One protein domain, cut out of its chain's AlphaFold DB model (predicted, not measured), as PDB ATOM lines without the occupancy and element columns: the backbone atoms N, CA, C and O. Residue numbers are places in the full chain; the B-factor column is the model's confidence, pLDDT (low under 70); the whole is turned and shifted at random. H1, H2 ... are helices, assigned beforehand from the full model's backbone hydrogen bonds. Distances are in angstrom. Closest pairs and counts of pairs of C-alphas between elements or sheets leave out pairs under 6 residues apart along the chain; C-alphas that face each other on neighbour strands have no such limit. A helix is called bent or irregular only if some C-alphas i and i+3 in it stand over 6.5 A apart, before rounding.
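AT A GLANCE: This is residues 42 to 103 of the 103 residues of the protein "Sodium/glucose cotransporter" of Pontiella sulfatireligans (UniProt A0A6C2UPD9). Three helices make a loose, open hook: H1 and the long H3 lie across an empty middle from each other, and the kinked H2 turns the chain between them at one end. H3 runs along much of the longest axis. The printed part has 62 residues, 53 of them in three named helices, which follow along the chain as H1, H2, H3; there is no named strand, and the class is all helix. It is loose, radius of gyration of the C-alphas 15.3 A, a rod spanning 45 by 21 by 20 A.

HOW THE PARTS SIT: H1, residues 43 to 54, is apart from H2, residues 58 to 75, and from H3, residues 77 to 99. H2 and H3 meet only through their link. H2 has a kink of 114 degrees near residue 69 and is irregular: C-alphas 69 and 72 are 9.4 A apart. H3 has a kink of 42 degrees near residue 92; it is neither bent nor irregular, but only just: C-alphas 91 and 94 are 6.4 A apart. Every O i to N i+4 pair is within hydrogen-bond range in H1, 10 of 14 in H2 and 16 of 19 in H3.

IN THESE COORDINATES: H1 begins at C-alpha 43 (124.648, 212.041, 184.259) and is 16.7 A long. H2 is 15.1 A long. H3 is 32.3 A long and ends at C-alpha 99 (135.076, 206.667, 167.014).

THE WHOLE: The C-alphas of Arg 68 and Gly 100, the two farthest apart, are 44.9 A apart. The printed part has no cut, and both links are tight. Residues 102 to 103 have pLDDT under 70.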
ATOM      1  N   PRO A  42     121.551 214.534 181.539       88.81
ATOM      2  CA  PRO A  42     122.254 214.659 182.800       88.81
ATOM      3  C   PRO A  42     122.772 213.286 183.245       88.81
ATOM      4  O   PRO A  42     122.132 212.255 183.027       88.81
ATOM      5  N   TRP A  43     123.933 213.272 183.901       86.62
ATOM      6  CA  TRP A  43     124.648 212.041 184.259       86.62
ATOM      7  C   TRP A  43     123.802 211.060 185.081       86.62
ATOM      8  O   TRP A  43     123.937 209.850 184.917       86.62
ATOM      9  N   TRP A  44     122.904 211.564 185.935       88.62
ATOM     10  CA  TRP A  44     122.025 210.734 186.756       88.62
ATOM     11  C   TRP A  44     120.969 210.018 185.908       88.62
ATOM     12  O   TRP A  44     120.679 208.851 186.158       88.62
ATOM     13  N   LEU A  45     120.439 210.665 184.867       88.69
ATOM     14  CA  LEU A  45     119.463 210.062 183.958       88.69
ATOM     15  C   LEU A  45     120.140 209.031 183.048       88.69
ATOM     16  O   LEU A  45     119.634 207.928 182.869       88.69
ATOM     17  N   ALA A  46     121.331 209.357 182.543       86.94
ATOM     18  CA  ALA A  46     122.132 208.422 181.759       86.94
ATOM     19  C   ALA A  46     122.531 207.181 182.583       86.94
ATOM     20  O   ALA A  46     122.354 206.049 182.135       86.94
ATOM     21  N   GLY A  47     123.017 207.372 183.816       86.62
ATOM     22  CA  GLY A  47     123.430 206.277 184.697       86.62
ATOM     23  C   GLY A  47     122.272 205.387 185.155       86.62
ATOM     24  O   GLY A  47     122.396 204.160 185.170       86.62
ATOM     25  N   THR A  48     121.122 205.984 185.480       88.06
ATOM     26  CA  THR A  48     119.915 205.222 185.843       88.06
ATOM     27  C   THR A  48     119.353 204.454 184.653       88.06
ATOM     28  O   THR A  48     118.995 203.293 184.822       88.06
ATOM     29  N   SER A  49     119.359 205.027 183.445       88.19
ATOM     30  CA  SER A  49     118.939 204.325 182.225       88.19
ATOM     31  C   SER A  49     119.822 203.114 181.910       88.19
ATOM     32  O   SER A  49     119.305 202.053 181.565       88.19
ATOM     33  N   LEU A  50     121.146 203.242 182.056       86.88
ATOM     34  CA  LEU A  50     122.080 202.121 181.877       86.88
ATOM     35  C   LEU A  50     121.827 201.003 182.898       86.88
ATOM     36  O   LEU A  50     121.838 199.820 182.556       86.88
ATOM     37  N   SER A  51     121.558 201.389 184.146       84.94
ATOM     38  CA  SER A  51     121.253 200.446 185.226       84.94
ATOM     39  C   SER A  51     119.914 199.740 184.992       84.94
ATOM     40  O   SER A  51     119.828 198.524 185.141       84.94
ATOM     41  N   ALA A  52     118.890 200.484 184.564       87.00
ATOM     42  CA  ALA A  52     117.577 199.950 184.221       87.00
ATOM     43  C   ALA A  52     117.648 198.959 183.047       87.00
ATOM     44  O   ALA A  52     117.048 197.894 183.127       87.00
ATOM     45  N   GLY A  53     118.428 199.259 182.001       85.81
ATOM     46  CA  GLY A  53     118.599 198.365 180.845       85.81
ATOM     47  C   GLY A  53     119.355 197.068 181.154       85.81
ATOM     48  O   GLY A  53     119.222 196.089 180.427       85.81
ATOM     49  N   SER A  54     120.130 197.042 182.240       82.75
ATOM     50  CA  SER A  54     120.819 195.833 182.703       82.75
ATOM     51  C   SER A  54     119.942 194.962 183.610       82.75
ATOM     52  O   SER A  54     120.269 193.802 183.855       82.75
ATOM     53  N   PHE A  55     118.845 195.513 184.139       84.81
ATOM     54  CA  PHE A  55     117.958 194.823 185.067       84.81
ATOM     55  C   PHE A  55     116.823 194.130 184.313       84.81
ATOM     56  O   PHE A  55     115.746 194.683 184.095       84.81
ATOM     57  N   ASN A  56     117.079 192.887 183.922       86.50
ATOM     58  CA  ASN A  56     116.125 192.065 183.190       86.50
ATOM     59  C   ASN A  56     115.305 191.167 184.130       86.50
ATOM     60  O   ASN A  56     115.662 190.929 185.286       86.50
ATOM     61  N   SER A  57     114.187 190.638 183.623       89.12
ATOM     62  CA  SER A  57     113.261 189.787 184.396       89.12
ATOM     63  C   SER A  57     113.884 188.495 184.953       89.12
ATOM     64  O   SER A  57     113.393 187.942 185.936       89.12
ATOM     65  N   ASP A  58     114.987 188.029 184.370       89.31
ATOM     66  CA  ASP A  58     115.767 186.868 184.802       89.31
ATOM     67  C   ASP A  58     116.676 187.173 186.003       89.31
ATOM     68  O   ASP A  58     116.999 186.274 186.781       89.31
ATOM     69  N   THR A  59     117.054 188.437 186.206       88.62
ATOM     70  CA  THR A  59     118.010 188.837 187.246       88.62
ATOM     71  C   THR A  59     117.504 188.521 188.662       88.62
ATOM     72  O   THR A  59     118.238 187.887 189.428       88.62
ATOM     73  N   PRO A  60     116.254 188.861 189.050       87.06
ATOM     74  CA  PRO A  60     115.715 188.471 190.355       87.06
ATOM     75  C   PRO A  60     115.610 186.954 190.526       87.06
ATOM     76  O   PRO A  60     115.897 186.431 191.605       87.06
ATOM     77  N   LEU A  61     115.239 186.233 189.463       89.94
ATOM     78  CA  LEU A  61     115.126 184.776 189.491       89.94
ATOM     79  C   LEU A  61     116.493 184.137 189.754       89.94
ATOM     80  O   LEU A  61     116.640 183.319 190.664       89.94
ATOM     81  N   HIS A  62     117.510 184.577 189.023       88.12
ATOM     82  CA  HIS A  62     118.892 184.156 189.211       88.12
ATOM     83  C   HIS A  62     119.417 184.474 190.618       88.12
ATOM     84  O   HIS A  62     120.075 183.644 191.249       88.12
ATOM     85  N   ASN A  63     119.065 185.642 191.156       86.81
ATOM     86  CA  ASN A  63     119.503 186.075 192.486       86.81
ATOM     87  C   ASN A  63     118.846 185.309 193.612       86.81
ATOM     88  O   ASN A  63     119.531 184.901 194.546       86.81
ATOM     89  N   SER A  64     117.541 185.075 193.511       89.19
ATOM     90  CA  SER A  64     116.820 184.259 194.483       89.19
ATOM     91  C   SER A  64     117.370 182.831 194.516       89.19
ATOM     92  O   SER A  64     117.603 182.281 195.594       89.19
ATOM     93  N   ARG A  65     117.685 182.261 193.343       89.38
ATOM     94  CA  ARG A  65     118.324 180.948 193.234       89.38
ATOM     95  C   ARG A  65     119.713 180.934 193.873       89.38
ATOM     96  O   ARG A  65     119.986 180.061 194.691       89.38
ATOM     97  N   ARG A  66     120.568 181.913 193.559       88.88
ATOM     98  CA  ARG A  66     121.907 182.030 194.165       88.88
ATOM     99  C   ARG A  66     121.855 182.207 195.675       88.88
ATOM    100  O   ARG A  66     122.605 181.539 196.375       88.88
ATOM    101  N   ALA A  67     120.965 183.057 196.180       89.12
ATOM    102  CA  ALA A  67     120.796 183.251 197.616       89.12
ATOM    103  C   ALA A  67     120.358 181.954 198.314       89.12
ATOM    104  O   ALA A  67     120.827 181.659 199.410       89.12
ATOM    105  N   ARG A  68     119.506 181.152 197.662       89.88
ATOM    106  CA  ARG A  68     119.077 179.844 198.172       89.88
ATOM    107  C   ARG A  68     120.204 178.808 198.185       89.88
ATOM    108  O   ARG A  68     120.296 178.044 199.137       89.88
ATOM    109  N   GLU A  69     121.025 178.754 197.138       92.12
ATOM    110  CA  GLU A  69     122.071 177.729 196.982       92.12
ATOM    111  C   GLU A  69     123.387 178.087 197.700       92.12
ATOM    112  O   GLU A  69     124.067 177.203 198.209       92.12
ATOM    113  N   GLN A  70     123.758 179.371 197.739       88.31
ATOM    114  CA  GLN A  70     125.080 179.854 198.176       88.31
ATOM    115  C   GLN A  70     125.008 180.832 199.363       88.31
ATOM    116  O   GLN A  70     126.032 181.357 199.806       88.31
ATOM    117  N   GLY A  71     123.807 181.115 199.876       85.88
ATOM    118  CA  GLY A  71     123.591 182.110 200.924       85.88
ATOM    119  C   GLY A  71     123.924 183.539 200.477       85.88
ATOM    120  O   GLY A  71     124.059 183.844 199.289       85.88
ATOM    121  N   LEU A  72     124.090 184.440 201.450       82.81
ATOM    122  CA  LEU A  72     124.431 185.847 201.194       82.81
ATOM    123  C   LEU A  72     125.825 186.023 200.564       82.81
ATOM    124  O   LEU A  72     126.060 187.010 199.872       82.81
ATOM    125  N   GLY A  73     126.733 185.057 200.742       82.00
ATOM    126  CA  GLY A  73     128.067 185.082 200.133       82.00
ATOM    127  C   GLY A  73     128.026 185.035 198.602       82.00
ATOM    128  O   GLY A  73     128.797 185.734 197.947       82.00
ATOM    129  N   GLY A  74     127.067 184.306 198.017       78.38
ATOM    130  CA  GLY A  74     126.871 184.256 196.563       78.38
ATOM    131  C   GLY A  74     126.429 185.592 195.951       78.38
ATOM    132  O   GLY A  74     126.688 185.852 194.774       78.38
ATOM    133  N   LEU A  75     125.817 186.478 196.747       81.00
ATOM    134  CA  LEU A  75     125.454 187.833 196.321       81.00
ATOM    135  C   LEU A  75     126.663 188.776 196.278       81.00
ATOM    136  O   LEU A  75     126.617 189.778 195.571       81.00
ATOM    137  N   PHE A  76     127.765 188.452 196.960       81.50
ATOM    138  CA  PHE A  76     128.962 189.297 196.968       81.50
ATOM    139  C   PHE A  76     129.603 189.435 195.574       81.50
ATOM    140  O   PHE A  76     130.233 190.446 195.269       81.50
ATOM    141  N   LEU A  77     129.358 188.471 194.677       76.44
ATOM    142  CA  LEU A  77     129.766 188.530 193.269       76.44
ATOM    143  C   LEU A  77     129.139 189.704 192.493       76.44
ATOM    144  O   LEU A  77     129.631 190.055 191.427       76.44
ATOM    145  N   TYR A  78     128.096 190.357 193.008       78.31
ATOM    146  CA  TYR A  78     127.580 191.583 192.394       78.31
ATOM    147  C   TYR A  78     128.543 192.762 192.513       78.31
ATOM    148  O   TYR A  78     128.639 193.577 191.595       78.31
ATOM    149  N   PHE A  79     129.309 192.836 193.603       82.69
ATOM    150  CA  PHE A  79     130.288 193.907 193.776       82.69
ATOM    151  C   PHE A  79     131.410 193.821 192.739       82.69
ATOM    152  O   PHE A  79     131.885 194.856 192.271       82.69
ATOM    153  N   SER A  80     131.788 192.612 192.304       85.06
ATOM    154  CA  SER A  80     132.782 192.470 191.238       85.06
ATOM    155  C   SER A  80     132.259 192.995 189.899       85.06
ATOM    156  O   SER A  80     133.005 193.670 189.196       85.06
ATOM    157  N   GLN A  81     130.970 192.809 189.582       84.06
ATOM    158  CA  GLN A  81     130.369 193.375 188.368       84.06
ATOM    159  C   GLN A  81     130.406 194.908 188.353       84.06
ATOM    160  O   GLN A  81     130.666 195.503 187.306       84.06
ATOM    161  N   VAL A  82     130.192 195.563 189.499       85.44
ATOM    162  CA  VAL A  82     130.288 197.030 189.609       85.44
ATOM    163  C   VAL A  82     131.716 197.504 189.335       85.44
ATOM    164  O   VAL A  82     131.922 198.457 188.577       85.44
ATOM    165  N   ILE A  83     132.713 196.817 189.899       88.69
ATOM    166  CA  ILE A  83     134.131 197.141 189.694       88.69
ATOM    167  C   ILE A  83     134.521 196.940 188.227       88.69
ATOM    168  O   ILE A  83     135.117 197.831 187.621       88.69
ATOM    169  N   THR A  84     134.149 195.806 187.627       89.19
ATOM    170  CA  THR A  84     134.449 195.508 186.221       89.19
ATOM    171  C   THR A  84     133.828 196.538 185.281       89.19
ATOM    172  O   THR A  84     134.521 197.030 184.392       89.19
ATOM    173  N   GLN A  85     132.563 196.919 185.488       87.25
ATOM    174  CA  GLN A  85     131.900 197.936 184.662       87.25
ATOM    175  C   GLN A  85     132.531 199.321 184.829       87.25
ATOM    176  O   GLN A  85     132.733 200.030 183.843       87.25
ATOM    177  N   SER A  86     132.914 199.684 186.057       90.06
ATOM    178  CA  SER A  86     133.624 200.938 186.325       90.06
ATOM    179  C   SER A  86     134.960 200.977 185.582       90.06
ATOM    180  O   SER A  86     135.239 201.939 184.867       90.06
ATOM    181  N   LEU A  87     135.752 199.904 185.665       91.94
ATOM    182  CA  LEU A  87     137.046 199.814 184.989       91.94
ATOM    183  C   LEU A  87     136.898 199.818 183.462       91.94
ATOM    184  O   LEU A  87     137.609 200.553 182.775       91.94
ATOM    185  N   ALA A  88     135.940 199.053 182.935       89.75
ATOM    186  CA  ALA A  88     135.625 199.045 181.512       89.75
ATOM    187  C   ALA A  88     135.240 200.452 181.030       89.75
ATOM    188  O   ALA A  88     135.757 200.909 180.012       89.75
ATOM    189  N   SER A  89     134.415 201.184 181.786       86.81
ATOM    190  CA  SER A  89     134.018 202.546 181.415       86.81
ATOM    191  C   SER A  89     135.221 203.489 181.283       86.81
ATOM    192  O   SER A  89     135.319 204.206 180.288       86.81
ATOM    193  N   LEU A  90     136.186 203.435 182.210       89.19
ATOM    194  CA  LEU A  90     137.374 204.300 182.202       89.19
ATOM    195  C   LEU A  90     138.264 204.065 180.976       89.19
ATOM    196  O   LEU A  90     138.833 205.010 180.428       89.19
ATOM    197  N   VAL A  91     138.361 202.813 180.530       91.25
ATOM    198  CA  VAL A  91     139.156 202.435 179.356       91.25
ATOM    199  C   VAL A  91     138.397 202.751 178.066       91.25
ATOM    200  O   VAL A  91     138.921 203.441 177.187       91.25
ATOM    201  N   PHE A  92     137.151 202.288 177.944       88.31
ATOM    202  CA  PHE A  92     136.408 202.305 176.683       88.31
ATOM    203  C   PHE A  92     135.747 203.647 176.356       88.31
ATOM    204  O   PHE A  92     135.598 203.954 175.173       88.31
ATOM    205  N   VAL A  93     135.438 204.504 177.342       87.38
ATOM    206  CA  VAL A  93     134.846 205.837 177.085       87.38
ATOM    207  C   VAL A  93     135.703 206.668 176.132       87.38
ATOM    208  O   VAL A  93     135.172 207.355 175.257       87.38
ATOM    209  N   LYS A  94     137.034 206.609 176.263       85.50
ATOM    210  CA  LYS A  94     137.943 207.385 175.408       85.50
ATOM    211  C   LYS A  94     137.917 206.900 173.959       85.50
ATOM    212  O   LYS A  94     137.967 207.725 173.050       85.50
ATOM    213  N   PHE A  95     137.830 205.587 173.744       87.44
ATOM    214  CA  PHE A  95     137.726 205.005 172.407       87.44
ATOM    215  C   PHE A  95     136.360 205.301 171.782       87.44
ATOM    216  O   PHE A  95     136.313 205.803 170.663       87.44
ATOM    217  N   ALA A  96     135.277 205.114 172.539       83.44
ATOM    218  CA  ALA A  96     133.912 205.391 172.092       83.44
ATOM    219  C   ALA A  96     133.697 206.870 171.719       83.44
ATOM    220  O   ALA A  96     133.061 207.182 170.719       83.44
ATOM    221  N   ARG A  97     134.285 207.810 172.476       82.12
ATOM    222  CA  ARG A  97     134.225 209.243 172.131       82.12
ATOM    223  C   ARG A  97     134.989 209.595 170.853       82.12
ATOM    224  O   ARG A  97     134.621 210.559 170.194       82.12
ATOM    225  N   ARG A  98     136.056 208.857 170.523       84.94
ATOM    226  CA  ARG A  98     136.895 209.104 169.336       84.94
ATOM    227  C   ARG A  98     136.329 208.493 168.062       84.94
ATOM    228  O   ARG A  98     136.589 209.022 166.992       84.94
ATOM    229  N   SER A  99     135.603 207.386 168.172       81.62
ATOM    230  CA  SER A  99     135.076 206.667 167.014       81.62
ATOM    231  C   SER A  99     133.862 207.344 166.377       81.62
ATOM    232  O   SER A  99     133.509 206.992 165.258       81.62
ATOM    233  N   GLY A 100     133.221 208.302 167.062       74.00
ATOM    234  CA  GLY A 100     132.048 209.009 166.535       74.00
ATOM    235  C   GLY A 100     130.879 208.077 166.202       74.00
ATOM    236  O   GLY A 100     130.052 208.416 165.360       74.00
ATOM    237  N   ILE A 101     130.845 206.886 166.811       71.19
ATOM    238  CA  ILE A 101     129.809 205.888 166.554       71.19
ATOM    239  C   ILE A 101     128.502 206.433 167.122       71.19
ATOM    240  O   ILE A 101     128.369 206.611 168.331       71.19
ATOM    241  N   ASN A 102     127.566 206.700 166.218       65.31
ATOM    242  CA  ASN A 102     126.213 207.146 166.524       65.31
ATOM    243  C   ASN A 102     125.195 206.015 166.303       65.31
ATOM    244  O   ASN A 102     124.029 206.321 166.133       65.31
ATOM    245  N   THR A 103     125.641 204.755 166.208       54.59
ATOM    246  CA  THR A 103     124.806 203.564 165.952       54.59
ATOM    247  C   THR A 103     124.091 203.064 167.200       54.59
ATOM    248  O   THR A 103     124.666 203.216 168.298       54.59
TER     249      THR A 103